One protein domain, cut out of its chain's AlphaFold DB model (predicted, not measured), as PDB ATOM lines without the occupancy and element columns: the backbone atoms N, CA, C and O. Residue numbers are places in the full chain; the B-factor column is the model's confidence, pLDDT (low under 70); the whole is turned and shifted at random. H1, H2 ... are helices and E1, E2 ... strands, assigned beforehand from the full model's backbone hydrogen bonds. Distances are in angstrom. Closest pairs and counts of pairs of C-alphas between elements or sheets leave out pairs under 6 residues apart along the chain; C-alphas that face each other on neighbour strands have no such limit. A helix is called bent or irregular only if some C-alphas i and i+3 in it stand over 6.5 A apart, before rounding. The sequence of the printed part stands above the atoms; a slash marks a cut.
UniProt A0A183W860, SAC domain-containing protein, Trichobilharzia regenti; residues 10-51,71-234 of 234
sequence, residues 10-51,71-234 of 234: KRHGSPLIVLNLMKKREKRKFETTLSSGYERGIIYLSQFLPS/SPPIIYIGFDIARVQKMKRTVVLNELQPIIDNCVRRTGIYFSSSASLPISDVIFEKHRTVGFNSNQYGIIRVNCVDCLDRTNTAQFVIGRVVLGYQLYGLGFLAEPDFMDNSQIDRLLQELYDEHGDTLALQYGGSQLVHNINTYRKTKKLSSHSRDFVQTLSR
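What this domain is: This is residues 10 to 51 and 71 to 234 of the 234 residues of the protein "SAC domain-containing protein" of Trichobilharzia regenti (UniProt A0A183W860). A small sheet of three strands has H1 covering one face and H3 and H5 the other, with H6 packed on H5 farther from the sheet. H4 lies at one end of the longest axis and H8 at the other. The 206 printed residues include eight named helices and three named strands, in the order E1 H1 E2 H2 H3 H4 E3 H5 H6 H7 H8. The sheet's order is E2 E1 E3, all parallel, and the class is mostly helix. The whole is compact, with a radius of gyration of the C-alphas of 19.1 A and spans of 58 by 46 by 35 A.

How they stand to each other: E1, residues 16 to 20, is the inner strand, between E2, residues 74 to 78, and E3, residues 139 to 143. N 18 and O 75 are 2.7 A apart and N 141 and O 17 also 2.7 A, within hydrogen-bond range. The sheet and its helices make three layers, that is, helices on both faces of a sheet: H1, residues 31 to 46, is on one face, and H3, residues 92 to 107, and H5, residues 148 to 169, are on the other. H1 is over E2 and E1 at a height over the sheet of 9.5 A. H3 is over E1 and E3 at 9.3 A; it has a kink of 32 degrees near residue 99. H3 and H4, residues 120 to 130, are irregular, but only just: C-alphas 95 and 98 are 6.6 A apart, C-alphas 126 and 129 7.0 A. H5 is over E3 and touches H3 with residues 154 to 162 alone, at a steep tilt of 59 degrees; C-alphas 100 and 158 are closest, 6.1 A. H2, residues 81 to 86, only just touches H3, with 3 pairs of C-alphas within 8 A, closest Val 84 and Val 92, 5.8 A; they form a hairpin. H4 is close to but not clearly touching H3, Arg 105 to Val 130 being 6.2 A by closest C-alphas. H5 and H6, residues 183 to 204, form a hairpin at a shallow tilt of 33 degrees, only just short of steep; the closest C-alphas, of Asn 152 and Gly 196, are 6.1 A apart. H7, residues 213 to 216, touches H3 through residues 92 to 93 of H3 alone, C-alphas 92 and 215 being closest at 6.1 A. H8, residues 223 to 232, touches no helix. Every O i to N i+4 pair is within hydrogen-bond range in H1, H2, H5, H6 and H8, against 10 of 12 in H3 and 5 of 7 in H4; H7 is too short for one.

Where its parts are: E1 begins at C-alpha 16 (114.411, 118.773, 69.390). From first to last C-alpha H1 is 22.2 A long, H3 22.3 A, H5 31.1 A and H6 31.2 A. H8 ends at C-alpha 232 (100.726, 156.218, 87.949).

The domain as a whole: The C-alphas farthest apart, of Val 122 and Arg 234, are 59.4 A apart. Residues 52 to 70 are not printed, and C-alphas 51 and 71 are 7.0 A apart across the cut. The links H3 to H4 and H5 to H6 are long. Mean pLDDT of the printed part is 77.5; residues under 70 include 113 to 134 and 204 to 234.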
ATOM      1  N   LYS A  10     107.484 112.755  70.242       87.75
ATOM      2  CA  LYS A  10     106.295 112.112  69.661       87.75
ATOM      3  C   LYS A  10     105.423 113.089  68.866       87.75
ATOM      4  O   LYS A  10     104.846 112.695  67.861       87.75
ATOM      5  N   ARG A  11     105.276 114.331  69.338       88.25
ATOM      6  CA  ARG A  11     104.400 115.335  68.704       88.25
ATOM      7  C   ARG A  11     105.073 116.102  67.579       88.25
ATOM      8  O   ARG A  11     104.419 116.421  66.599       88.25
ATOM      9  N   HIS A  12     106.348 116.425  67.761       88.62
ATOM     10  CA  HIS A  12     107.051 117.409  66.941       88.62
ATOM     11  C   HIS A  12     108.209 116.824  66.140       88.62
ATOM     12  O   HIS A  12     108.802 117.542  65.347       88.62
ATOM     13  N   GLY A  13     108.538 115.548  66.347       87.00
ATOM     14  CA  GLY A  13     109.627 114.870  65.655       87.00
ATOM     15  C   GLY A  13     111.019 115.231  66.182       87.00
ATOM     16  O   GLY A  13     111.203 115.570  67.353       87.00
ATOM     17  N   SER A  14     112.012 115.092  65.307       85.75
ATOM     18  CA  SER A  14     113.436 115.295  65.556       85.75
ATOM     19  C   SER A  14     114.063 116.163  64.450       85.75
ATOM     20  O   SER A  14     113.732 115.967  63.280       85.75
ATOM     21  N   PRO A  15     114.999 117.074  64.777       89.06
ATOM     22  CA  PRO A  15     115.607 117.281  66.092       89.06
ATOM     23  C   PRO A  15     114.771 118.158  67.032       89.06
ATOM     24  O   PRO A  15     114.103 119.106  66.620       89.06
ATOM     25  N   LEU A  16     114.872 117.880  68.332       92.56
ATOM     26  CA  LEU A  16     114.411 118.773  69.390       92.56
ATOM     27  C   LEU A  16     115.600 119.587  69.898       92.56
ATOM     28  O   LEU A  16     116.456 119.085  70.625       92.56
ATOM     29  N   ILE A  17     115.649 120.858  69.520       94.44
ATOM     30  CA  ILE A  17     116.751 121.756  69.862       94.44
ATOM     31  C   ILE A  17     116.363 122.573  71.093       94.44
ATOM     32  O   ILE A  17     115.417 123.352  71.067       94.44
ATOM     33  N   VAL A  18     117.092 122.406  72.187       95.50
ATOM     34  CA  VAL A  18     116.958 123.181  73.420       95.50
ATOM     35  C   VAL A  18     117.895 124.382  73.350       95.50
ATOM     36  O   VAL A  18     119.104 124.244  73.532       95.50
ATOM     37  N   LEU A  19     117.331 125.568  73.132       95.81
ATOM     38  CA  LEU A  19     118.051 126.835  73.191       95.81
ATOM     39  C   LEU A  19     117.955 127.410  74.606       95.81
ATOM     40  O   LEU A  19     116.950 128.006  74.988       95.81
ATOM     41  N   ASN A  20     119.001 127.219  75.398       94.38
ATOM     42  CA  ASN A  20     119.060 127.659  76.781       94.38
ATOM     43  C   ASN A  20     119.708 129.047  76.913       94.38
ATOM     44  O   ASN A  20     120.889 129.218  76.616       94.38
ATOM     45  N   LEU A  21     118.945 130.016  77.420       91.19
ATOM     46  CA  LEU A  21     119.308 131.436  77.520       91.19
ATOM     47  C   LEU A  21     119.833 131.859  78.902       91.19
ATOM     48  O   LEU A  21     119.947 133.052  79.208       91.19
ATOM     49  N   MET A  22     120.090 130.879  79.771       85.50
ATOM     50  CA  MET A  22     120.553 131.097  81.137       85.50
ATOM     51  C   MET A  22     121.945 131.747  81.187       85.50
ATOM     52  O   MET A  22     122.819 131.478  80.358       85.50
ATOM     53  N   LYS A  23     122.162 132.591  82.200       81.56
ATOM     54  CA  LYS A  23     123.430 133.286  82.442       81.56
ATOM     55  C   LYS A  23     124.521 132.288  82.816       81.56
ATOM     56  O   LYS A  23     124.347 131.454  83.703       81.56
ATOM     57  N   LYS A  24     125.693 132.432  82.194       75.38
ATOM     58  CA  LYS A  24     126.891 131.629  82.491       75.38
ATOM     59  C   LYS A  24     127.815 132.299  83.513       75.38
ATOM     60  O   LYS A  24     128.697 131.643  84.061       75.38
ATOM     61  N   ARG A  25     127.665 133.609  83.757       71.94
ATOM     62  CA  ARG A  25     128.441 134.366  84.759       71.94
ATOM     63  C   ARG A  25     127.518 135.132  85.694       71.94
ATOM     64  O   ARG A  25     126.910 136.128  85.304       71.94
ATOM     65  N   GLU A  26     127.469 134.692  86.944       76.44
ATOM     66  CA  GLU A  26     126.569 135.227  87.964       76.44
ATOM     67  C   GLU A  26     127.296 135.455  89.290       76.44
ATOM     68  O   GLU A  26     128.270 134.770  89.598       76.44
ATOM     69  N   LYS A  27     126.797 136.405  90.094       70.62
ATOM     70  CA  LYS A  27     127.300 136.640  91.459       70.62
ATOM     71  C   LYS A  27     126.914 135.500  92.412       70.62
ATOM     72  O   LYS A  27     127.724 135.085  93.229       70.62
ATOM     73  N   ARG A  28     125.689 134.976  92.282       76.56
ATOM     74  CA  ARG A  28     125.189 133.784  92.986       76.56
ATOM     75  C   ARG A  28     124.921 132.698  91.945       76.56
ATOM     76  O   ARG A  28     124.245 132.974  90.964       76.56
ATOM     77  N   LYS A  29     125.455 131.489  92.149       78.25
ATOM     78  CA  LYS A  29     125.413 130.378  91.177       78.25
ATOM     79  C   LYS A  29     124.035 129.701  91.118       78.25
ATOM     80  O   LYS A  29     123.894 128.559  91.552       78.25
ATOM     81  N   PHE A  30     123.022 130.393  90.608       82.31
ATOM     82  CA  PHE A  30     121.668 129.848  90.479       82.31
ATOM     83  C   PHE A  30     121.400 129.328  89.061       82.31
ATOM     84  O   PHE A  30     121.324 128.111  88.874       82.31
ATOM     85  N   GLU A  31     121.369 130.205  88.048       82.88
ATOM     86  CA  GLU A  31     121.128 129.815  86.650       82.88
ATOM     87  C   GLU A  31     122.254 128.902  86.131       82.88
ATOM     88  O   GLU A  31     122.009 127.974  85.359       82.88
ATOM     89  N   THR A  32     123.490 129.085  86.611       84.88
ATOM     90  CA  THR A  32     124.625 128.212  86.247       84.88
ATOM     91  C   THR A  32     124.455 126.774  86.767       84.88
ATOM     92  O   THR A  32     124.738 125.803  86.058       84.88
ATOM     93  N   THR A  33     123.957 126.609  87.996       88.00
ATOM     94  CA  THR A  33     123.732 125.281  88.595       88.00
ATOM     95  C   THR A  33     122.583 124.568  87.885       88.00
ATOM     96  O   THR A  33     122.716 123.402  87.516       88.00
ATOM     97  N   LEU A  34     121.495 125.290  87.601       87.75
ATOM     98  CA  LEU A  34     120.369 124.774  86.823       87.75
ATOM     99  C   LEU A  34     120.781 124.402  85.395       87.75
ATOM    100  O   LEU A  34     120.420 123.328  84.919       87.75
ATOM    101  N   SER A  35     121.591 125.235  84.735       87.75
ATOM    102  CA  SER A  35     122.102 124.963  83.384       87.75
ATOM    103  C   SER A  35     122.906 123.672  83.333       87.75
ATOM    104  O   SER A  35     122.619 122.822  82.496       87.75
ATOM    105  N   SER A  36     123.854 123.492  84.257       89.19
ATOM    106  CA  SER A  36     124.699 122.290  84.293       89.19
ATOM    107  C   SER A  36     123.917 121.028  84.671       89.19
ATOM    108  O   SER A  36     124.213 119.939  84.181       89.19
ATOM    109  N   GLY A  37     122.903 121.138  85.535       91.25
ATOM    110  CA  GLY A  37     121.979 120.040  85.825       91.25
ATOM    111  C   GLY A  37     121.141 119.660  84.604       91.25
ATOM    112  O   GLY A  37     121.003 118.477  84.294       91.25
ATOM    113  N   TYR A  38     120.621 120.655  83.885       91.50
ATOM    114  CA  TYR A  38     119.784 120.428  82.712       91.50
ATOM    115  C   TYR A  38     120.567 119.835  81.538       91.50
ATOM    116  O   TYR A  38     120.119 118.855  80.945       91.50
ATOM    117  N   GLU A  39     121.759 120.361  81.257       91.81
ATOM    118  CA  GLU A  39     122.667 119.841  80.231       91.81
ATOM    119  C   GLU A  39     123.061 118.387  80.519       91.81
ATOM    120  O   GLU A  39     122.890 117.526  79.658       91.81
ATOM    121  N   ARG A  40     123.470 118.067  81.757       92.31
ATOM    122  CA  ARG A  40     123.749 116.677  82.161       92.31
ATOM    123  C   ARG A  40     122.533 115.769  82.005       92.31
ATOM    124  O   ARG A  40     122.679 114.633  81.566       92.31
ATOM    125  N   GLY A  41     121.342 116.262  82.342       92.50
ATOM    126  CA  GLY A  41     120.096 115.523  82.154       92.50
ATOM    127  C   GLY A  41     119.815 115.211  80.683       92.50
ATOM    128  O   GLY A  41     119.430 114.090  80.365       92.50
ATOM    129  N   ILE A  42     120.055 116.166  79.781       90.94
ATOM    130  CA  ILE A  42     119.919 115.958  78.332       90.94
ATOM    131  C   ILE A  42     120.963 114.963  77.819       90.94
ATOM    132  O   ILE A  42     120.603 114.058  77.067       90.94
ATOM    133  N   ILE A  43     122.222 115.080  78.251       89.25
ATOM    134  CA  ILE A  43     123.292 114.137  77.889       89.25
ATOM    135  C   ILE A  43     122.921 112.720  78.331       89.25
ATOM    136  O   ILE A  43     122.989 111.794  77.528       89.25
ATOM    137  N   TYR A  44     122.465 112.556  79.575       90.62
ATOM    138  CA  TYR A  44     122.018 111.268  80.100       90.62
ATOM    139  C   TYR A  44     120.841 110.702  79.299       90.62
ATOM    140  O   TYR A  44     120.880 109.556  78.871       90.62
ATOM    141  N   LEU A  45     119.806 111.509  79.037       88.69
ATOM    142  CA  LEU A  45     118.645 111.064  78.258       88.69
ATOM    143  C   LEU A  45     119.017 110.654  76.831       88.69
ATOM    144  O   LEU A  45     118.453 109.697  76.308       88.69
ATOM    145  N   SER A  46     119.974 111.351  76.220       85.19
ATOM    146  CA  SER A  46     120.408 111.081  74.847       85.19
ATOM    147  C   SER A  46     121.080 109.713  74.692       85.19
ATOM    148  O   SER A  46     121.092 109.187  73.587       85.19
ATOM    149  N   GLN A  47     121.565 109.096  75.780       85.38
ATOM    150  CA  GLN A  47     122.117 107.731  75.768       85.38
ATOM    151  C   GLN A  47     121.062 106.662  75.451       85.38
ATOM    152  O   GLN A  47     121.402 105.588  74.966       85.38
ATOM    153  N   PHE A  48     119.787 106.947  75.732       83.94
ATOM    154  CA  PHE A  48     118.678 105.997  75.577       83.94
ATOM    155  C   PHE A  48     117.819 106.274  74.342       83.94
ATOM    156  O   PHE A  48     116.845 105.561  74.098       83.94
ATOM    157  N   LEU A  49     118.127 107.328  73.585       78.94
ATOM    158  CA  LEU A  49     117.393 107.670  72.378       78.94
ATOM    159  C   LEU A  49     118.101 107.066  71.166       78.94
ATOM    160  O   LEU A  49     119.325 107.170  71.067       78.94
ATOM    161  N   PRO A  50     117.362 106.456  70.224       69.75
ATOM    162  CA  PRO A  50     117.976 105.971  69.001       69.75
ATOM    163  C   PRO A  50     118.597 107.157  68.260       69.75
ATOM    164  O   PRO A  50     117.986 108.221  68.174       69.75
ATOM    165  N   SER A  51     119.779 106.973  67.670       59.25
ATOM    166  CA  SER A  51     120.438 108.012  66.860       59.25
ATOM    167  C   SER A  51     119.574 108.479  65.680       59.25
ATOM    168  O   SER A  51     119.847 109.513  65.085       59.25
ATOM    169  N   SER A  71     123.424 113.416  64.189       64.31
ATOM    170  CA  SER A  71     123.194 114.219  65.369       64.31
ATOM    171  C   SER A  71     122.176 113.575  66.305       64.31
ATOM    172  O   SER A  71     121.222 112.934  65.860       64.31
ATOM    173  N   PRO A  72     122.331 113.786  67.621       76.88
ATOM    174  CA  PRO A  72     121.411 113.243  68.602       76.88
ATOM    175  C   PRO A  72     119.997 113.822  68.412       76.88
ATOM    176  O   PRO A  72     119.850 114.989  68.031       76.88
ATOM    177  N   PRO A  73     118.934 113.062  68.748       85.19
ATOM    178  CA  PRO A  73     117.560 113.546  68.620       85.19
ATOM    179  C   PRO A  73     117.235 114.786  69.458       85.19
ATOM    180  O   PRO A  73     116.298 115.514  69.127       85.19
ATOM    181  N   ILE A  74     117.982 115.009  70.543       91.25
ATOM    182  CA  ILE A  74     117.893 116.192  71.400       91.25
ATOM    183  C   ILE A  74     119.236 116.910  71.370       91.25
ATOM    184  O   ILE A  74     120.275 116.299  71.608       91.25
ATOM    185  N   ILE A  75     119.217 118.216  71.117       91.38
ATOM    186  CA  ILE A  75     120.428 119.033  70.985       91.38
ATOM    187  C   ILE A  75     120.354 120.191  71.954       91.38
ATOM    188  O   ILE A  75     119.333 120.863  72.038       91.38
ATOM    189  N   TYR A  76     121.434 120.429  72.687       93.38
ATOM    190  CA  TYR A  76     121.514 121.501  73.667       93.38
ATOM    191  C   TYR A  76     122.420 122.623  73.163       93.38
ATOM    192  O   TYR A  76     123.568 122.386  72.799       93.38
ATOM    193  N   ILE A  77     121.908 123.854  73.172       93.56
ATOM    194  CA  ILE A  77     122.642 125.058  72.781       93.56
ATOM    195  C   ILE A  77     122.509 126.083  73.904       93.56
ATOM    196  O   ILE A  77     121.410 126.530  74.221       93.56
ATOM    197  N   GLY A  78     123.628 126.477  74.511       91.94
ATOM    198  CA  GLY A  78     123.647 127.494  75.566       91.94
ATOM    199  C   GLY A  78     124.092 128.863  75.052       91.94
ATOM    200  O   GLY A  78     125.269 129.021  74.721       91.94
ATOM    201  N   PHE A  79     123.209 129.864  75.093       91.56
ATOM    202  CA  PHE A  79     123.465 131.228  74.623       91.56
ATOM    203  C   PHE A  79     123.199 132.277  75.715       91.56
ATOM    204  O   PHE A  79     122.068 132.504  76.126       91.56
ATOM    205  N   ASP A  80     124.245 132.950  76.193       88.38
ATOM    206  CA  ASP A  80     124.130 133.921  77.291       88.38
ATOM    207  C   ASP A  80     123.799 135.328  76.761       88.38
ATOM    208  O   ASP A  80     124.694 136.152  76.542       88.38
ATOM    209  N   ILE A  81     122.502 135.607  76.572       82.88
ATOM    210  CA  ILE A  81     121.999 136.920  76.117       82.88
ATOM    211  C   ILE A  81     122.510 138.057  77.009       82.88
ATOM    212  O   ILE A  81     122.948 139.095  76.509       82.88
ATOM    213  N   ALA A  82     122.487 137.870  78.332       80.38
ATOM    214  CA  ALA A  82     122.852 138.915  79.285       80.38
ATOM    215  C   ALA A  82     124.333 139.296  79.175       80.38
ATOM    216  O   ALA A  82     124.705 140.458  79.361       80.38
ATOM    217  N   ARG A  83     125.199 138.326  78.861       82.06
ATOM    218  CA  ARG A  83     126.611 138.586  78.579       82.06
ATOM    219  C   ARG A  83     126.777 139.377  77.285       82.06
ATOM    220  O   ARG A  83     127.510 140.362  77.306       82.06
ATOM    221  N   VAL A  84     126.116 138.973  76.199       82.69
ATOM    222  CA  VAL A  84     126.227 139.650  74.893       82.69
ATOM    223  C   VAL A  84     125.711 141.089  74.981       82.69
ATOM    224  O   VAL A  84     126.365 142.005  74.491       82.69
ATOM    225  N   GLN A  85     124.622 141.331  75.713       78.19
ATOM    226  CA  GLN A  85     124.072 142.673  75.922       78.19
ATOM    227  C   GLN A  85     125.057 143.624  76.627       78.19
ATOM    228  O   GLN A  85     125.138 144.806  76.285       78.19
ATOM    229  N   LYS A  86     125.845 143.110  77.582       79.25
ATOM    230  CA  LYS A  86     126.890 143.883  78.279       79.25
ATOM    231  C   LYS A  86     128.101 144.187  77.395       79.25
ATOM    232  O   LYS A  86     128.883 145.080  77.729       79.25
ATOM    233  N   MET A  87     128.284 143.475  76.282       79.38
ATOM    234  CA  MET A  87     129.352 143.777  75.334       79.38
ATOM    235  C   MET A  87     128.986 145.031  74.532       79.38
ATOM    236  O   MET A  87     127.962 145.106  73.851       79.38
ATOM    237  N   LYS A  88     129.836 146.060  74.611       60.81
ATOM    238  CA  LYS A  88     129.554 147.371  74.001       60.81
ATOM    239  C   LYS A  88     129.498 147.327  72.466       60.81
ATOM    240  O   LYS A  88     128.773 148.124  71.887       60.81
ATOM    241  N   ARG A  89     130.198 146.383  71.827       59.22
ATOM    242  CA  ARG A  89     130.403 146.326  70.366       59.22
ATOM    243  C   ARG A  89     129.447 145.418  69.587       59.22
ATOM    244  O   ARG A  89     129.541 145.388  68.370       59.22
ATOM    245  N   THR A  90     128.535 144.719  70.258       62.50
ATOM    246  CA  THR A  90     127.745 143.662  69.609       62.50
ATOM    247  C   THR A  90     126.250 143.857  69.837       62.50
ATOM    248  O   THR A  90     125.837 144.318  70.908       62.50
ATOM    249  N   VAL A  91     125.439 143.535  68.830       80.44
ATOM    250  CA  VAL A  91     123.975 143.476  68.925       80.44
ATOM    251  C   VAL A  91     123.592 142.020  69.166       80.44
ATOM    252  O   VAL A  91     124.047 141.142  68.442       80.44
ATOM    253  N   VAL A  92     122.775 141.757  70.191       81.19
ATOM    254  CA  VAL A  92     122.394 140.384  70.581       81.19
ATOM    255  C   VAL A  92     121.782 139.626  69.406       81.19
ATOM    256  O   VAL A  92     122.086 138.451  69.217       81.19
ATOM    257  N   LEU A  93     120.955 140.309  68.610       84.12
ATOM    258  CA  LEU A  93     120.288 139.713  67.455       84.12
ATOM    259  C   LEU A  93     121.286 139.186  66.417       84.12
ATOM    260  O   LEU A  93     121.100 138.077  65.933       84.12
ATOM    261  N   ASN A  94     122.370 139.920  66.147       87.12
ATOM    262  CA  ASN A  94     123.350 139.556  65.117       87.12
ATOM    263  C   ASN A  94     124.129 138.286  65.482       87.12
ATOM    264  O   ASN A  94     124.473 137.502  64.607       87.12
ATOM    265  N   GLU A  95     124.380 138.056  66.773       90.00
ATOM    266  CA  GLU A  95     125.042 136.832  67.253       90.00
ATOM    267  C   GLU A  95     124.081 135.644  67.320       90.00
ATOM    268  O   GLU A  95     124.482 134.494  67.155       90.00
ATOM    269  N   LEU A  96     122.803 135.914  67.596       90.88
ATOM    270  CA  LEU A  96     121.794 134.874  67.738       90.88
ATOM    271  C   LEU A  96     121.287 134.381  66.376       90.88
ATOM    272  O   LEU A  96     121.042 133.187  66.220       90.88
ATOM    273  N   GLN A  97     121.173 135.267  65.385       92.19
ATOM    274  CA  GLN A  97     120.679 134.955  64.042       92.19
ATOM    275  C   GLN A  97     121.372 133.749  63.378       92.19
ATOM    276  O   GLN A  97     120.645 132.841  62.982       92.19
ATOM    277  N   PRO A  98     122.715 133.642  63.292       91.56
ATOM    278  CA  PRO A  98     123.355 132.488  62.649       91.56
ATOM    279  C   PRO A  98     123.118 131.167  63.398       91.56
ATOM    280  O   PRO A  98     123.008 130.110  62.779       91.56
ATOM    281  N   ILE A  99     122.994 131.213  64.731       93.81
ATOM    282  CA  ILE A  99     122.646 130.034  65.540       93.81
ATOM    283  C   ILE A  99     121.227 129.579  65.194       93.81
ATOM    284  O   ILE A  99     120.986 128.390  64.982       93.81
ATOM    285  N   ILE A 100     120.291 130.525  65.125       94.38
ATOM    286  CA  ILE A 100     118.892 130.260  64.793       94.38
ATOM    287  C   ILE A 100     118.736 129.775  63.353       94.38
ATOM    288  O   ILE A 100     118.001 128.817  63.145       94.38
ATOM    289  N   ASP A 101     119.441 130.360  62.384       91.06
ATOM    290  CA  ASP A 101     119.437 129.906  60.989       91.06
ATOM    291  C   ASP A 101     119.812 128.423  60.886       91.06
ATOM    292  O   ASP A 101     119.068 127.624  60.314       91.06
ATOM    293  N   ASN A 102     120.899 128.017  61.550       88.81
ATOM    294  CA  ASN A 102     121.293 126.612  61.612       88.81
ATOM    295  C   ASN A 102     120.209 125.732  62.262       88.81
ATOM    296  O   ASN A 102     119.906 124.646  61.764       88.81
ATOM    297  N   CYS A 103     119.588 126.206  63.346       90.38
ATOM    298  CA  CYS A 103     118.497 125.483  63.995       90.38
ATOM    299  C   CYS A 103     117.300 125.288  63.054       90.38
ATOM    300  O   CYS A 103     116.810 124.167  62.938       90.38
ATOM    301  N   VAL A 104     116.868 126.350  62.365       89.38
ATOM    302  CA  VAL A 104     115.720 126.345  61.446       89.38
ATOM    303  C   VAL A 104     115.967 125.403  60.270       89.38
ATOM    304  O   VAL A 104     115.105 124.578  59.969       89.38
ATOM    305  N   ARG A 105     117.164 125.428  59.665       84.69
ATOM    306  CA  ARG A 105     117.535 124.483  58.595       84.69
ATOM    307  C   ARG A 105     117.413 123.024  59.035       84.69
ATOM    308  O   ARG A 105     117.003 122.174  58.249       84.69
ATOM    309  N   ARG A 106     117.748 122.728  60.297       83.06
ATOM    310  CA  ARG A 106     117.711 121.365  60.851       83.06
ATOM    311  C   ARG A 106     116.306 120.928  61.264       83.06
ATOM    312  O   ARG A 106     115.975 119.757  61.115       83.06
ATOM    313  N   THR A 107     115.474 121.835  61.773       86.06
ATOM    314  CA  THR A 107     114.085 121.523  62.158       86.06
ATOM    315  C   THR A 107     113.105 121.556  60.989       86.06
ATOM    316  O   THR A 107     112.025 120.969  61.084       86.06
ATOM    317  N   GLY A 108     113.477 122.238  59.902       83.31
ATOM    318  CA  GLY A 108     112.579 122.586  58.808       83.31
ATOM    319  C   GLY A 108     111.552 123.641  59.213       83.31
ATOM    320  O   GLY A 108     111.411 123.990  60.390       83.31
ATOM    321  N   ILE A 109     110.813 124.117  58.215       85.31
ATOM    322  CA  ILE A 109     109.631 124.965  58.379       85.31
ATOM    323  C   ILE A 109     108.451 124.293  57.687       85.31
ATOM    324  O   ILE A 109     108.630 123.609  56.687       85.31
ATOM    325  N   TYR A 110     107.240 124.478  58.209       85.56
ATOM    326  CA  TYR A 110     106.051 124.117  57.446       85.56
ATOM    327  C   TYR A 110     105.821 125.178  56.372       85.56
ATOM    328  O   TYR A 110     105.819 126.378  56.667       85.56
ATOM    329  N   PHE A 111     105.612 124.736  55.138       79.69
ATOM    330  CA  PHE A 111     105.322 125.620  54.021       79.69
ATOM    331  C   PHE A 111     104.357 124.927  53.064       79.69
ATOM    332  O   PHE A 111     104.640 123.846  52.550       79.69
ATOM    333  N   SER A 112     103.214 125.563  52.824       78.62
ATOM    334  CA  SER A 112     102.203 125.096  51.880       78.62
ATOM    335  C   SER A 112     101.850 126.235  50.939       78.62
ATOM    336  O   SER A 112     101.518 127.331  51.389       78.62
ATOM    337  N   SER A 113     101.936 125.972  49.638       68.50
ATOM    338  CA  SER A 113     101.499 126.893  48.596       68.50
ATOM    339  C   SER A 113     100.422 126.207  47.772       68.50
ATOM    340  O   SER A 113     100.664 125.160  47.176       68.50
ATOM    341  N   SER A 114      99.232 126.804  47.727       57.91
ATOM    342  CA  SER A 114      98.136 126.353  46.859       57.91
ATOM    343  C   SER A 114      98.364 126.721  45.390       57.91
ATOM    344  O   SER A 114      97.619 126.275  44.522       57.91
ATOM    345  N   ALA A 115      99.357 127.569  45.104       54.38
ATOM    346  CA  ALA A 115      99.667 128.003  43.755       54.38
ATOM    347  C   ALA A 115     100.668 127.034  43.116       54.38
ATOM    348  O   ALA A 115     101.811 126.920  43.563       54.38
ATOM    349  N   SER A 116     100.249 126.395  42.024       50.97
ATOM    350  CA  SER A 116     101.133 125.779  41.035       50.97
ATOM    351  C   SER A 116     101.939 126.881  40.338       50.97
ATOM    352  O   SER A 116     101.671 127.221  39.184       50.97
ATOM    353  N   LEU A 117     102.857 127.544  41.049       50.25
ATOM    354  CA  LEU A 117     103.758 128.481  40.391       50.25
ATOM    355  C   LEU A 117     104.704 127.633  39.525       50.25
ATOM    356  O   LEU A 117     105.344 126.728  40.055       50.25
ATOM    357  N   PRO A 118     104.851 127.927  38.222       43.88
ATOM    358  CA  PRO A 118     105.790 127.221  37.337       43.88
ATOM    359  C   PRO A 118     107.252 127.324  37.809       43.88
ATOM    360  O   PRO A 118     108.120 126.575  37.378       43.88
ATOM    361  N   ILE A 119     107.513 128.292  38.689       46.75
ATOM    362  CA  ILE A 119     108.801 128.601  39.305       46.75
ATOM    363  C   ILE A 119     109.024 127.758  40.578       46.75
ATOM    364  O   ILE A 119     110.172 127.544  40.970       46.75
ATOM    365  N   SER A 120     107.950 127.241  41.194       48.22
ATOM    366  CA  SER A 120     108.010 126.455  42.427       48.22
ATOM    367  C   SER A 120     108.839 125.199  42.238       48.22
ATOM    368  O   SER A 120     109.774 125.001  42.989       48.22
ATOM    369  N   ASP A 121     108.579 124.377  41.226       46.09
ATOM    370  CA  ASP A 121     109.199 123.047  41.198       46.09
ATOM    371  C   ASP A 121     110.717 123.114  40.950       46.09
ATOM    372  O   ASP A 121     111.481 122.418  41.611       46.09
ATOM    373  N   VAL A 122     111.190 124.045  40.110       43.91
ATOM    374  CA  VAL A 122     112.628 124.192  39.802       43.91
ATOM    375  C   VAL A 122     113.402 124.908  40.920       43.91
ATOM    376  O   VAL A 122     114.538 124.528  41.221       43.91
ATOM    377  N   ILE A 123     112.818 125.923  41.577       48.81
ATOM    378  CA  ILE A 123     113.458 126.584  42.733       48.81
ATOM    379  C   ILE A 123     113.375 125.679  43.972       48.81
ATOM    380  O   ILE A 123     114.368 125.535  44.684       48.81
ATOM    381  N   PHE A 124     112.253 124.997  44.211       47.44
ATOM    382  CA  PHE A 124     112.133 124.050  45.323       47.44
ATOM    383  C   PHE A 124     113.014 122.816  45.137       47.44
ATOM    384  O   PHE A 124     113.544 122.339  46.132       47.44
ATOM    385  N   GLU A 125     113.262 122.316  43.923       45.25
ATOM    386  CA  GLU A 125     114.233 121.228  43.725       45.25
ATOM    387  C   GLU A 125     115.671 121.671  44.010       45.25
ATOM    388  O   GLU A 125     116.414 120.963  44.692       45.25
ATOM    389  N   LYS A 126     116.061 122.874  43.568       43.97
ATOM    390  CA  LYS A 126     117.415 123.400  43.810       43.97
ATOM    391  C   LYS A 126     117.644 123.805  45.275       43.97
ATOM    392  O   LYS A 126     118.786 123.782  45.737       43.97
ATOM    393  N   HIS A 127     116.574 124.135  46.009       45.44
ATOM    394  CA  HIS A 127     116.613 124.650  47.384       45.44
ATOM    395  C   HIS A 127     115.921 123.768  48.442       45.44
ATOM    396  O   HIS A 127     115.905 124.140  49.619       45.44
ATOM    397  N   ARG A 128     115.458 122.557  48.095       46.59
ATOM    398  CA  ARG A 128     115.071 121.493  49.054       46.59
ATOM    399  C   ARG A 128     116.210 121.181  50.034       46.59
ATOM    400  O   ARG A 128     115.986 120.776  51.171       46.59
ATOM    401  N   THR A 129     117.441 121.453  49.605       40.56
ATOM    402  CA  THR A 129     118.685 121.391  50.381       40.56
ATOM    403  C   THR A 129     118.813 122.468  51.471       40.56
ATOM    404  O   THR A 129     119.637 122.309  52.366       40.56
ATOM    405  N   VAL A 130     117.997 123.534  51.458       46.84
ATOM    406  CA  VAL A 130     118.061 124.660  52.421       46.84
ATOM    407  C   VAL A 130     116.933 124.619  53.472       46.84
ATOM    408  O   VAL A 130     116.732 125.571  54.213       46.84
ATOM    409  N   GLY A 131     116.210 123.503  53.609       45.28
ATOM    410  CA  GLY A 131     115.194 123.336  54.664       45.28
ATOM    411  C   GLY A 131     113.752 123.645  54.244       45.28
ATOM    412  O   GLY A 131     112.864 123.640  55.097       45.28
ATOM    413  N   PHE A 132     113.498 123.834  52.944       53.34
ATOM    414  CA  PHE A 132     112.155 123.856  52.355       53.34
ATOM    415  C   PHE A 132     111.647 122.437  52.111       53.34
ATOM    416  O   PHE A 132     111.562 121.974  50.976       53.34
ATOM    417  N   ASN A 133     111.300 121.730  53.180       56.53
ATOM    418  CA  ASN A 133     110.318 120.665  53.035       56.53
ATOM    419  C   ASN A 133     108.949 121.248  53.373       56.53
ATOM    420  O   ASN A 133     108.842 122.170  54.173       56.53
ATOM    421  N   SER A 134     107.890 120.696  52.793       63.72
ATOM    422  CA  SER A 134     106.521 121.141  53.073       63.72
ATOM    423  C   SER A 134     106.115 120.962  54.540       63.72
ATOM    424  O   SER A 134     105.199 121.630  55.009       63.72
ATOM    425  N   ASN A 135     106.818 120.104  55.284       74.81
ATOM    426  CA  ASN A 135     106.527 119.778  56.673       74.81
ATOM    427  C   ASN A 135     107.674 120.161  57.609       74.81
ATOM    428  O   ASN A 135     108.836 119.917  57.307       74.81
ATOM    429  N   GLN A 136     107.327 120.660  58.794       84.31
ATOM    430  CA  GLN A 136     108.249 120.782  59.921       84.31
ATOM    431  C   GLN A 136     108.410 119.417  60.609       84.31
ATOM    432  O   GLN A 136     107.423 118.718  60.837       84.31
ATOM    433  N   TYR A 137     109.641 119.040  60.959       82.81
ATOM    434  CA  TYR A 137     109.952 117.742  61.588       82.81
ATOM    435  C   TYR A 137     110.704 117.869  62.907       82.81
ATOM    436  O   TYR A 137     110.980 116.851  63.527       82.81
ATOM    437  N   GLY A 138     111.026 119.083  63.349       88.25
ATOM    438  CA  GLY A 138     111.632 119.337  64.649       88.25
ATOM    439  C   GLY A 138     111.188 120.671  65.233       88.25
ATOM    440  O   GLY A 138     110.502 121.461  64.584       88.25
ATOM    441  N   ILE A 139     111.606 120.954  66.464       93.81
ATOM    442  CA  ILE A 139     111.263 122.203  67.158       93.81
ATOM    443  C   ILE A 139     112.460 122.811  67.875       93.81
ATOM    444  O   ILE A 139     113.338 122.105  68.375       93.81
ATOM    445  N   ILE A 140     112.430 124.137  67.997       96.06
ATOM    446  CA  ILE A 140     113.332 124.907  68.848       96.06
ATOM    447  C   ILE A 140     112.585 125.240  70.142       96.06
ATOM    448  O   ILE A 140     111.646 126.034  70.159       96.06
ATOM    449  N   ARG A 141     112.996 124.626  71.249       95.38
ATOM    450  CA  ARG A 141     112.514 124.940  72.593       95.38
ATOM    451  C   ARG A 141     113.430 125.982  73.221       95.38
ATOM    452  O   ARG A 141     114.531 125.657  73.659       95.38
ATOM    453  N   VAL A 142     112.944 127.212  73.330       94.81
ATOM    454  CA  VAL A 142     113.634 128.271  74.072       94.81
ATOM    455  C   VAL A 142     113.423 128.064  75.573       94.81
ATOM    456  O   VAL A 142     112.299 127.868  76.028       94.81
ATOM    457  N   ASN A 143     114.505 128.084  76.344       91.06
ATOM    458  CA  ASN A 143     114.490 127.927  77.791       91.06
ATOM    459  C   ASN A 143     115.182 129.113  78.459       91.06
ATOM    460  O   ASN A 143     116.310 129.455  78.113       91.06
ATOM    461  N   CYS A 144     114.537 129.701  79.457       87.50
ATOM    462  CA  CYS A 144     115.135 130.694  80.333       87.50
ATOM    463  C   CYS A 144     114.490 130.583  81.711       87.50
ATOM    464  O   CYS A 144     113.304 130.283  81.809       87.50
ATOM    465  N   VAL A 145     115.259 130.843  82.763       81.44
ATOM    466  CA  VAL A 145     114.718 130.943  84.121       81.44
ATOM    467  C   VAL A 145     114.339 132.402  84.381       81.44
ATOM    468  O   VAL A 145     115.142 133.299  84.109       81.44
ATOM    469  N   ASP A 146     113.098 132.613  84.826       67.50
ATOM    470  CA  ASP A 146     112.534 133.868  85.348       67.50
ATOM    471  C   ASP A 146     112.687 135.121  84.460       67.50
ATOM    472  O   ASP A 146     112.766 136.239  84.961       67.50
ATOM    473  N   CYS A 147     112.750 134.971  83.129       75.44
ATOM    474  CA  CYS A 147     112.828 136.113  82.205       75.44
ATOM    475  C   CYS A 147     112.038 135.862  80.918       75.44
ATOM    476  O   CYS A 147     112.586 135.323  79.949       75.44
ATOM    477  N   LEU A 148     110.789 136.332  80.895       80.50
ATOM    478  CA  LEU A 148     109.945 136.342  79.702       80.50
ATOM    479  C   LEU A 148     110.577 137.161  78.558       80.50
ATOM    480  O   LEU A 148     110.549 136.745  77.402       80.50
ATOM    481  N   ASP A 149     111.261 138.257  78.884       82.44
ATOM    482  CA  ASP A 149     111.895 139.157  77.911       82.44
ATOM    483  C   ASP A 149     112.964 138.459  77.067       82.44
ATOM    484  O   ASP A 149     113.033 138.626  75.846       82.44
ATOM    485  N   ARG A 150     113.808 137.643  77.717       87.06
ATOM    486  CA  ARG A 150     114.871 136.886  77.042       87.06
ATOM    487  C   ARG A 150     114.262 135.851  76.101       87.06
ATOM    488  O   ARG A 150     114.739 135.699  74.977       87.06
ATOM    489  N   THR A 151     113.204 135.165  76.542       91.31
ATOM    490  CA  THR A 151     112.507 134.180  75.708       91.31
ATOM    491  C   THR A 151     111.795 134.832  74.531       91.31
ATOM    492  O   THR A 151     111.949 134.342  73.415       91.31
ATOM    493  N   ASN A 152     111.110 135.958  74.742       91.31
ATOM    494  CA  ASN A 152     110.401 136.674  73.683       91.31
ATOM    495  C   ASN A 152     111.378 137.214  72.630       91.31
ATOM    496  O   ASN A 152     111.170 137.041  71.434       91.31
ATOM    497  N   THR A 153     112.521 137.755  73.063       90.62
ATOM    498  CA  THR A 153     113.583 138.221  72.154       90.62
ATOM    499  C   THR A 153     114.128 137.095  71.279       90.62
ATOM    500  O   THR A 153     114.304 137.275  70.076       90.62
ATOM    501  N   ALA A 154     114.396 135.919  71.852       93.00
ATOM    502  CA  ALA A 154     114.863 134.781  71.063       93.00
ATOM    503  C   ALA A 154     113.783 134.270  70.097       93.00
ATOM    504  O   ALA A 154     114.099 133.929  68.961       93.00
ATOM    505  N   GLN A 155     112.516 134.257  70.522       94.44
ATOM    506  CA  GLN A 155     111.389 133.892  69.661       94.44
ATOM    507  C   GLN A 155     111.192 134.881  68.508       94.44
ATOM    508  O   GLN A 155     110.925 134.437  67.397       94.44
ATOM    509  N   PHE A 156     111.399 136.180  68.732       94.50
ATOM    510  CA  PHE A 156     111.407 137.187  67.671       94.50
ATOM    511  C   PHE A 156     112.496 136.902  66.625       94.50
ATOM    512  O   PHE A 156     112.215 136.921  65.431       94.50
ATOM    513  N   VAL A 157     113.724 136.565  67.046       94.62
ATOM    514  CA  VAL A 157     114.803 136.201  66.101       94.62
ATOM    515  C   VAL A 157     114.451 134.936  65.315       94.62
ATOM    516  O   VAL A 157     114.678 134.894  64.108       94.62
ATOM    517  N   ILE A 158     113.856 133.933  65.972       95.50
ATOM    518  CA  ILE A 158     113.328 132.732  65.303       95.50
ATOM    519  C   ILE A 158     112.281 133.115  64.257       95.50
ATOM    520  O   ILE A 158     112.398 132.698  63.108       95.50
ATOM    521  N   GLY A 159     111.304 133.944  64.628       95.38
ATOM    522  CA  GLY A 159     110.267 134.428  63.721       95.38
ATOM    523  C   GLY A 159     110.841 135.181  62.525       95.38
ATOM    524  O   GLY A 159     110.429 134.929  61.399       95.38
ATOM    525  N   ARG A 160     111.840 136.045  62.745       95.06
ATOM    526  CA  ARG A 160     112.491 136.824  61.681       95.06
ATOM    527  C   ARG A 160     113.180 135.920  60.660       95.06
ATOM    528  O   ARG A 160     112.963 136.087  59.466       95.06
ATOM    529  N   VAL A 161     113.954 134.937  61.127       93.50
ATOM    530  CA  VAL A 161     114.619 133.961  60.248       93.50
ATOM    531  C   VAL A 161     113.585 133.147  59.469       93.50
ATOM    532  O   VAL A 161     113.663 133.073  58.247       93.50
ATOM    533  N   VAL A 162     112.579 132.585  60.148       93.44
ATOM    534  CA  VAL A 162     111.522 131.787  59.499       93.44
ATOM    535  C   VAL A 162     110.755 132.608  58.462       93.44
ATOM    536  O   VAL A 162     110.509 132.112  57.365       93.44
ATOM    537  N   LEU A 163     110.429 133.865  58.765       93.81
ATOM    538  CA  LEU A 163     109.766 134.765  57.825       93.81
ATOM    539  C   LEU A 163     110.638 135.039  56.593       93.81
ATOM    540  O   LEU A 163     110.119 135.061  55.481       93.81
ATOM    541  N   GLY A 164     111.956 135.185  56.766       92.06
ATOM    542  CA  GLY A 164     112.901 135.326  55.654       92.06
ATOM    543  C   GLY A 164     112.846 134.130  54.706       92.06
ATOM    544  O   GLY A 164     112.689 134.307  53.498       92.06
ATOM    545  N   TYR A 165     112.848 132.911  55.253       88.81
ATOM    546  CA  TYR A 165     112.631 131.699  54.462       88.81
ATOM    547  C   TYR A 165     111.255 131.690  53.784       88.81
ATOM    548  O   TYR A 165     111.160 131.413  52.596       88.81
ATOM    549  N   GLN A 166     110.173 132.023  54.484       88.31
ATOM    550  CA  GLN A 166     108.835 132.015  53.882       88.31
ATOM    551  C   GLN A 166     108.713 133.003  52.713       88.31
ATOM    552  O   GLN A 166     108.188 132.645  51.663       88.31
ATOM    553  N   LEU A 167     109.235 134.221  52.862       88.56
ATOM    554  CA  LEU A 167     109.233 135.235  51.805       88.56
ATOM    555  C   LEU A 167     110.114 134.835  50.619       88.56
ATOM    556  O   LEU A 167     109.722 135.046  49.472       88.56
ATOM    557  N   TYR A 168     111.270 134.222  50.887       85.00
ATOM    558  CA  TYR A 168     112.121 133.638  49.852       85.00
ATOM    559  C   TYR A 168     111.396 132.519  49.091       85.00
ATOM    560  O   TYR A 168     111.352 132.540  47.865       85.00
ATOM    561  N   GLY A 169     110.738 131.593  49.799       78.19
ATOM    562  CA  GLY A 169     109.963 130.503  49.194       78.19
ATOM    563  C   GLY A 169     108.762 130.979  48.366       78.19
ATOM    564  O   GLY A 169     108.361 130.306  47.421       78.19
ATOM    565  N   LEU A 170     108.212 132.153  48.684       82.50
ATOM    566  CA  LEU A 170     107.163 132.820  47.905       82.50
ATOM    567  C   LEU A 170     107.707 133.633  46.713       82.50
ATOM    568  O   LEU A 170     106.917 134.158  45.931       82.50
ATOM    569  N   GLY A 171     109.029 133.758  46.568       81.44
ATOM    570  CA  GLY A 171     109.673 134.527  45.501       81.44
ATOM    571  C   GLY A 171     109.732 136.040  45.739       81.44
ATOM    572  O   GLY A 171     110.043 136.783  44.811       81.44
ATOM    573  N   PHE A 172     109.451 136.519  46.958       85.00
ATOM    574  CA  PHE A 172     109.563 137.946  47.303       85.00
ATOM    575  C   PHE A 172     111.001 138.388  47.589       85.00
ATOM    576  O   PHE A 172     111.298 139.580  47.509       85.00
ATOM    577  N   LEU A 173     111.884 137.453  47.944       85.75
ATOM    578  CA  LEU A 173     113.293 137.713  48.239       85.75
ATOM    579  C   LEU A 173     114.191 136.852  47.349       85.75
ATOM    580  O   LEU A 173     113.831 135.732  47.002       85.75
ATOM    581  N   ALA A 174     115.378 137.367  47.022       84.50
ATOM    582  CA  ALA A 174     116.416 136.621  46.303       84.50
ATOM    583  C   ALA A 174     117.266 135.730  47.227       84.50
ATOM    584  O   ALA A 174     117.948 134.830  46.748       84.50
ATOM    585  N   GLU A 175     117.223 135.975  48.538       85.69
ATOM    586  CA  GLU A 175     117.899 135.205  49.587       85.69
ATOM    587  C   GLU A 175     116.998 135.157  50.840       85.69
ATOM    588  O   GLU A 175     116.143 136.033  50.996       85.69
ATOM    589  N   PRO A 176     117.145 134.170  51.747       86.56
ATOM    590  CA  PRO A 176     116.308 134.027  52.946       86.56
ATOM    591  C   PRO A 176     116.681 135.012  54.074       86.56
ATOM    592  O   PRO A 176     116.748 134.641  55.244       86.56
ATOM    593  N   ASP A 177     116.920 136.277  53.730       87.81
ATOM    594  CA  ASP A 177     117.176 137.378  54.661       87.81
ATOM    595  C   ASP A 177     116.579 138.678  54.108       87.81
ATOM    596  O   ASP A 177     116.500 138.891  52.897       87.81
ATOM    597  N   PHE A 178     116.139 139.562  54.999       89.75
ATOM    598  CA  PHE A 178     115.561 140.852  54.626       89.75
ATOM    599  C   PHE A 178     116.096 141.971  55.509       89.75
ATOM    600  O   PHE A 178     116.437 141.770  56.674       89.75
ATOM    601  N   MET A 179     116.136 143.185  54.954       88.50
ATOM    602  CA  MET A 179     116.789 144.324  55.599       88.50
ATOM    603  C   MET A 179     116.223 144.632  56.991       88.50
ATOM    604  O   MET A 179     115.003 144.736  57.184       88.50
ATOM    605  N   ASP A 180     117.136 144.860  57.935       86.50
ATOM    606  CA  ASP A 180     116.823 145.371  59.268       86.50
ATOM    607  C   ASP A 180     116.058 146.696  59.181       86.50
ATOM    608  O   ASP A 180     116.364 147.570  58.366       86.50
ATOM    609  N   ASN A 181     115.075 146.884  60.064       85.19
ATOM    610  CA  ASN A 181     114.220 148.071  60.123       85.19
ATOM    611  C   ASN A 181     113.394 148.347  58.853       85.19
ATOM    612  O   ASN A 181     112.860 149.455  58.724       85.19
ATOM    613  N   SER A 182     113.258 147.386  57.938       92.56
ATOM    614  CA  SER A 182     112.248 147.431  56.875       92.56
ATOM    615  C   SER A 182     110.828 147.453  57.463       92.56
ATOM    616  O   SER A 182     110.624 147.198  58.651       92.56
ATOM    617  N   GLN A 183     109.816 147.779  56.652       93.88
ATOM    618  CA  GLN A 183     108.430 147.830  57.135       93.88
ATOM    619  C   GLN A 183     107.974 146.478  57.703       93.88
ATOM    620  O   GLN A 183     107.378 146.441  58.774       93.88
ATOM    621  N   ILE A 184     108.318 145.377  57.033       94.06
ATOM    622  CA  ILE A 184     107.983 144.025  57.486       94.06
ATOM    623  C   ILE A 184     108.703 143.647  58.786       94.06
ATOM    624  O   ILE A 184     108.093 143.057  59.672       94.06
ATOM    625  N   ASP A 185     109.961 144.062  58.949       92.62
ATOM    626  CA  ASP A 185     110.722 143.855  60.183       92.62
ATOM    627  C   ASP A 185     110.103 144.604  61.375       92.62
ATOM    628  O   ASP A 185     110.030 144.067  62.479       92.62
ATOM    629  N   ARG A 186     109.613 145.832  61.155       92.25
ATOM    630  CA  ARG A 186     108.922 146.620  62.190       92.25
ATOM    631  C   ARG A 186     107.575 146.019  62.564       92.25
ATOM    632  O   ARG A 186     107.300 145.916  63.751       92.25
ATOM    633  N   LEU A 187     106.787 145.584  61.581       96.00
ATOM    634  CA  LEU A 187     105.508 144.913  61.823       96.00
ATOM    635  C   LEU A 187     105.701 143.614  62.610       96.00
ATOM    636  O   LEU A 187     104.980 143.355  63.569       96.00
ATOM    637  N   LEU A 188     106.714 142.821  62.248       95.25
ATOM    638  CA  LEU A 188     107.072 141.627  63.007       95.25
ATOM    639  C   LEU A 188     107.485 141.991  64.436       95.25
ATOM    640  O   LEU A 188     107.088 141.322  65.383       95.25
ATOM    641  N   GLN A 189     108.270 143.054  64.610       91.81
ATOM    642  CA  GLN A 189     108.680 143.490  65.939       91.81
ATOM    643  C   GLN A 189     107.484 143.929  66.793       91.81
ATOM    644  O   GLN A 189     107.398 143.516  67.942       91.81
ATOM    645  N   GLU A 190     106.567 144.719  66.236       93.31
ATOM    646  CA  GLU A 190     105.343 145.160  66.914       93.31
ATOM    647  C   GLU A 190     104.495 143.962  67.355       93.31
ATOM    648  O   GLU A 190     104.103 143.891  68.517       93.31
ATOM    649  N   LEU A 191     104.329 142.959  66.484       95.69
ATOM    650  CA  LEU A 191     103.634 141.713  66.815       95.69
ATOM    651  C   LEU A 191     104.271 140.984  68.011       95.69
ATOM    652  O   LEU A 191     103.567 140.508  68.901       95.69
ATOM    653  N   TYR A 192     105.603 140.871  68.041       93.69
ATOM    654  CA  TYR A 192     106.295 140.198  69.143       93.69
ATOM    655  C   TYR A 192     106.365 141.050  70.419       93.69
ATOM    656  O   TYR A 192     106.391 140.478  71.510       93.69
ATOM    657  N   ASP A 193     106.378 142.381  70.318       88.44
ATOM    658  CA  ASP A 193     106.245 143.279  71.471       88.44
ATOM    659  C   ASP A 193     104.846 143.071  72.117       88.44
ATOM    660  O   ASP A 193     104.767 142.748  73.303       88.44
ATOM    661  N   GLU A 194     103.755 143.080  71.333       90.50
ATOM    662  CA  GLU A 194     102.381 142.813  71.817       90.50
ATOM    663  C   GLU A 194     102.193 141.392  72.382       90.50
ATOM    664  O   GLU A 194     101.525 141.183  73.404       90.50
ATOM    665  N   HIS A 195     102.801 140.391  71.738       91.56
ATOM    666  CA  HIS A 195     102.825 139.014  72.234       91.56
ATOM    667  C   HIS A 195     103.513 138.919  73.603       91.56
ATOM    668  O   HIS A 195     103.006 138.248  74.506       91.56
ATOM    669  N   GLY A 196     104.637 139.621  73.780       88.75
ATOM    670  CA  GLY A 196     105.340 139.711  75.057       88.75
ATOM    671  C   GLY A 196     104.462 140.313  76.154       88.75
ATOM    672  O   GLY A 196     104.309 139.704  77.214       88.75
ATOM    673  N   ASP A 197     103.828 141.453  75.878       85.31
ATOM    674  CA  ASP A 197     102.950 142.144  76.831       85.31
ATOM    675  C   ASP A 197     101.761 141.276  77.263       85.31
ATOM    676  O   ASP A 197     101.424 141.202  78.450       85.31
ATOM    677  N   THR A 198     101.160 140.559  76.310       87.38
ATOM    678  CA  THR A 198     100.046 139.638  76.571       87.38
ATOM    679  C   THR A 198     100.475 138.492  77.487       87.38
ATOM    680  O   THR A 198      99.761 138.146  78.433       87.38
ATOM    681  N   LEU A 199     101.659 137.920  77.257       86.12
ATOM    682  CA  LEU A 199     102.196 136.865  78.115       86.12
ATOM    683  C   LEU A 199     102.538 137.393  79.516       86.12
ATOM    684  O   LEU A 199     102.225 136.730  80.503       86.12
ATOM    685  N   ALA A 200     103.121 138.587  79.646       82.88
ATOM    686  CA  ALA A 200     103.408 139.151  80.967       82.88
ATOM    687  C   ALA A 200     102.144 139.390  81.786       82.88
ATOM    688  O   ALA A 200     102.136 139.100  82.984       82.88
ATOM    689  N   LEU A 201     101.059 139.833  81.145       79.69
ATOM    690  CA  LEU A 201      99.773 139.985  81.813       79.69
ATOM    691  C   LEU A 201      99.295 138.656  82.419       79.69
ATOM    692  O   LEU A 201      98.861 138.628  83.568       79.69
ATOM    693  N   GLN A 202      99.426 137.550  81.683       79.38
ATOM    694  CA  GLN A 202      99.018 136.222  82.154       79.38
ATOM    695  C   GLN A 202      99.904 135.680  83.285       79.38
ATOM    696  O   GLN A 202      99.401 135.029  84.196       79.38
ATOM    697  N   TYR A 203     101.216 135.929  83.230       72.62
ATOM    698  CA  TYR A 203     102.173 135.368  84.190       72.62
ATOM    699  C   TYR A 203     102.380 136.227  85.443       72.62
ATOM    700  O   TYR A 203     102.645 135.685  86.513       72.62
ATOM    701  N   GLY A 204     102.298 137.550  85.316       68.00
ATOM    702  CA  GLY A 204     102.653 138.502  86.368       68.00
ATOM    703  C   GLY A 204     101.559 139.511  86.717       68.00
ATOM    704  O   GLY A 204     101.796 140.365  87.568       68.00
ATOM    705  N   GLY A 205     100.391 139.458  86.065       66.19
ATOM    706  CA  GLY A 205      99.272 140.375  86.318       66.19
ATOM    707  C   GLY A 205      99.524 141.830  85.901       66.19
ATOM    708  O   GLY A 205      98.723 142.699  86.231       66.19
ATOM    709  N   SER A 206     100.625 142.119  85.196       59.44
ATOM    710  CA  SER A 206     100.968 143.457  84.695       59.44
ATOM    711  C   SER A 206     101.773 143.383  83.395       59.44
ATOM    712  O   SER A 206     102.482 142.407  83.148       59.44
ATOM    713  N   GLN A 207     101.659 144.416  82.557       54.12
ATOM    714  CA  GLN A 207     102.400 144.548  81.297       54.12
ATOM    715  C   GLN A 207     103.788 145.143  81.570       54.12
ATOM    716  O   GLN A 207     103.948 146.360  81.568       54.12
ATOM    717  N   LEU A 208     104.783 144.302  81.862       55.06
ATOM    718  CA  LEU A 208     106.165 144.739  82.106       55.06
ATOM    719  C   LEU A 208     107.171 143.760  81.477       55.06
ATOM    720  O   LEU A 208     107.981 143.156  82.179       55.06
ATOM    721  N   VAL A 209     107.119 143.592  80.151       54.31
ATOM    722  CA  VAL A 209     108.213 142.968  79.383       54.31
ATOM    723  C   VAL A 209     109.119 144.068  78.843       54.31
ATOM    724  O   VAL A 209     108.644 145.047  78.270       54.31
ATOM    725  N   HIS A 210     110.441 143.942  78.981       58.62
ATOM    726  CA  HIS A 210     111.345 144.859  78.287       58.62
ATOM    727  C   HIS A 210     111.213 144.710  76.758       58.62
ATOM    728  O   HIS A 210     111.523 143.655  76.202       58.62
ATOM    729  N   ASN A 211     110.834 145.805  76.082       60.94
ATOM    730  CA  ASN A 211     110.690 145.908  74.622       60.94
ATOM    731  C   ASN A 211     111.899 145.347  73.855       60.94
ATOM    732  O   ASN A 211     113.053 145.607  74.230       60.94
ATOM    733  N   ILE A 212     111.655 144.714  72.701       66.50
ATOM    734  CA  ILE A 212     112.687 144.146  71.806       66.50
ATOM    735  C   ILE A 212     113.721 145.206  71.385       66.50
ATOM    736  O   ILE A 212     114.909 144.911  71.209       66.50
ATOM    737  N   ASN A 213     113.308 146.476  71.333       61.38
ATOM    738  CA  ASN A 213     114.182 147.634  71.108       61.38
ATOM    739  C   ASN A 213     115.398 147.684  72.054       61.38
ATOM    740  O   ASN A 213     116.487 148.094  71.643       61.38
ATOM    741  N   THR A 214     115.251 147.210  73.293       57.84
ATOM    742  CA  THR A 214     116.336 147.126  74.285       57.84
ATOM    743  C   THR A 214     117.471 146.218  73.804       57.84
ATOM    744  O   THR A 214     118.648 146.496  74.047       57.84
ATOM    745  N   TYR A 215     117.135 145.156  73.068       59.91
ATOM    746  CA  TYR A 215     118.089 144.186  72.528       59.91
ATOM    747  C   TYR A 215     118.679 144.612  71.176       59.91
ATOM    748  O   TYR A 215     119.782 144.180  70.833       59.91
ATOM    749  N   ARG A 216     117.998 145.515  70.454       61.31
ATOM    750  CA  ARG A 216     118.511 146.194  69.248       61.31
ATOM    751  C   ARG A 216     119.420 147.389  69.541       61.31
ATOM    752  O   ARG A 216     120.137 147.830  68.651       61.31
ATOM    753  N   LYS A 217     119.429 147.900  70.780       59.81
ATOM    754  CA  LYS A 217     120.112 149.150  71.183       59.81
ATOM    755  C   LYS A 217     119.613 150.392  70.422       59.81
ATOM    756  O   LYS A 217     120.322 151.396  70.339       59.81
ATOM    757  N   THR A 218     118.389 150.361  69.899       52.59
ATOM    758  CA  THR A 218     117.787 151.501  69.197       52.59
ATOM    759  C   THR A 218     117.264 152.508  70.222       52.59
ATOM    760  O   THR A 218     116.363 152.199  71.000       52.59
ATOM    761  N   LYS A 219     117.811 153.729  70.251       43.09
ATOM    762  CA  LYS A 219     117.284 154.809  71.102       43.09
ATOM    763  C   LYS A 219     115.976 155.341  70.504       43.09
ATOM    764  O   LYS A 219     116.019 156.143  69.578       43.09
ATOM    765  N   LYS A 220     114.815 154.942  71.037       43.78
ATOM    766  CA  LYS A 220     113.552 155.670  70.813       43.78
ATOM    767  C   LYS A 220     113.307 156.615  71.989       43.78
ATOM    768  O   LYS A 220     113.185 156.173  73.124       43.78
ATOM    769  N   LEU A 221     113.210 157.915  71.702       44.94
ATOM    770  CA  LEU A 221     112.956 158.980  72.683       44.94
ATOM    771  C   LEU A 221     111.534 158.934  73.293       44.94
ATOM    772  O   LEU A 221     111.232 159.716  74.184       44.94
ATOM    773  N   SER A 222     110.655 158.037  72.827       48.34
ATOM    774  CA  SER A 222     109.244 157.975  73.236       48.34
ATOM    775  C   SER A 222     108.926 156.916  74.301       48.34
ATOM    776  O   SER A 222     107.752 156.727  74.603       48.34
ATOM    777  N   SER A 223     109.912 156.186  74.845       46.19
ATOM    778  CA  SER A 223     109.622 155.143  75.849       46.19
ATOM    779  C   SER A 223     109.286 155.724  77.226       46.19
ATOM    780  O   SER A 223     108.481 155.146  77.947       46.19
ATOM    781  N   HIS A 224     109.821 156.904  77.562       46.28
ATOM    782  CA  HIS A 224     109.604 157.529  78.871       46.28
ATOM    783  C   HIS A 224     108.145 157.901  79.159       46.28
ATOM    784  O   HIS A 224     107.783 157.985  80.327       46.28
ATOM    785  N   SER A 225     107.294 158.100  78.146       48.00
ATOM    786  CA  SER A 225     105.884 158.429  78.391       48.00
ATOM    787  C   SER A 225     105.047 157.211  78.792       48.00
ATOM    788  O   SER A 225     104.143 157.352  79.611       48.00
ATOM    789  N   ARG A 226     105.351 156.015  78.269       50.91
ATOM    790  CA  ARG A 226     104.591 154.789  78.586       50.91
ATOM    791  C   ARG A 226     104.919 154.259  79.982       50.91
ATOM    792  O   ARG A 226     103.998 153.946  80.733       50.91
ATOM    793  N   ASP A 227     106.198 154.283  80.357       48.12
ATOM    794  CA  ASP A 227     106.660 153.854  81.687       48.12
ATOM    795  C   ASP A 227     106.079 154.746  82.809       48.12
ATOM    796  O   ASP A 227     105.744 154.273  83.898       48.12
ATOM    797  N   PHE A 228     105.893 156.046  82.540       52.66
ATOM    798  CA  PHE A 228     105.295 156.990  83.494       52.66
ATOM    799  C   PHE A 228     103.802 156.739  83.728       52.66
ATOM    800  O   PHE A 228     103.342 156.770  84.868       52.66
ATOM    801  N   VAL A 229     103.046 156.462  82.660       56.03
ATOM    802  CA  VAL A 229     101.604 156.178  82.754       56.03
ATOM    803  C   VAL A 229     101.352 154.878  83.524       56.03
ATOM    804  O   VAL A 229     100.437 154.829  84.340       56.03
ATOM    805  N   GLN A 230     102.208 153.866  83.356       52.22
ATOM    806  CA  GLN A 230     102.128 152.616  84.123       52.22
ATOM    807  C   GLN A 230     102.552 152.764  85.592       52.22
ATOM    808  O   GLN A 230     102.061 152.032  86.448       52.22
ATOM    809  N   THR A 231     103.430 153.718  85.918       46.78
ATOM    810  CA  THR A 231     103.809 153.986  87.320       46.78
ATOM    811  C   THR A 231     102.690 154.706  88.082       46.78
ATOM    812  O   THR A 231     102.554 154.525  89.288       46.78
ATOM    813  N   LEU A 232     101.869 155.495  87.381       41.12
ATOM    814  CA  LEU A 232     100.726 156.218  87.949       41.12
ATOM    815  C   LEU A 232      99.461 155.359  88.109       41.12
ATOM    816  O   LEU A 232      98.565 155.755  88.844       41.12
ATOM    817  N   SER A 233      99.370 154.200  87.448       45.66
ATOM    818  CA  SER A 233      98.225 153.284  87.563       45.66
ATOM    819  C   SER A 233      98.370 152.249  88.689       45.66
ATOM    820  O   SER A 233      97.725 151.200  88.631       45.66
ATOM    821  N   ARG A 234      99.254 152.494  89.663       41.84
ATOM    822  CA  ARG A 234      99.540 151.606  90.795       41.84
ATOM    823  C   ARG A 234      99.019 152.179  92.106       41.84
ATOM    824  O   ARG A 234      99.144 153.407  92.292       41.84
TER     825      ARG A 234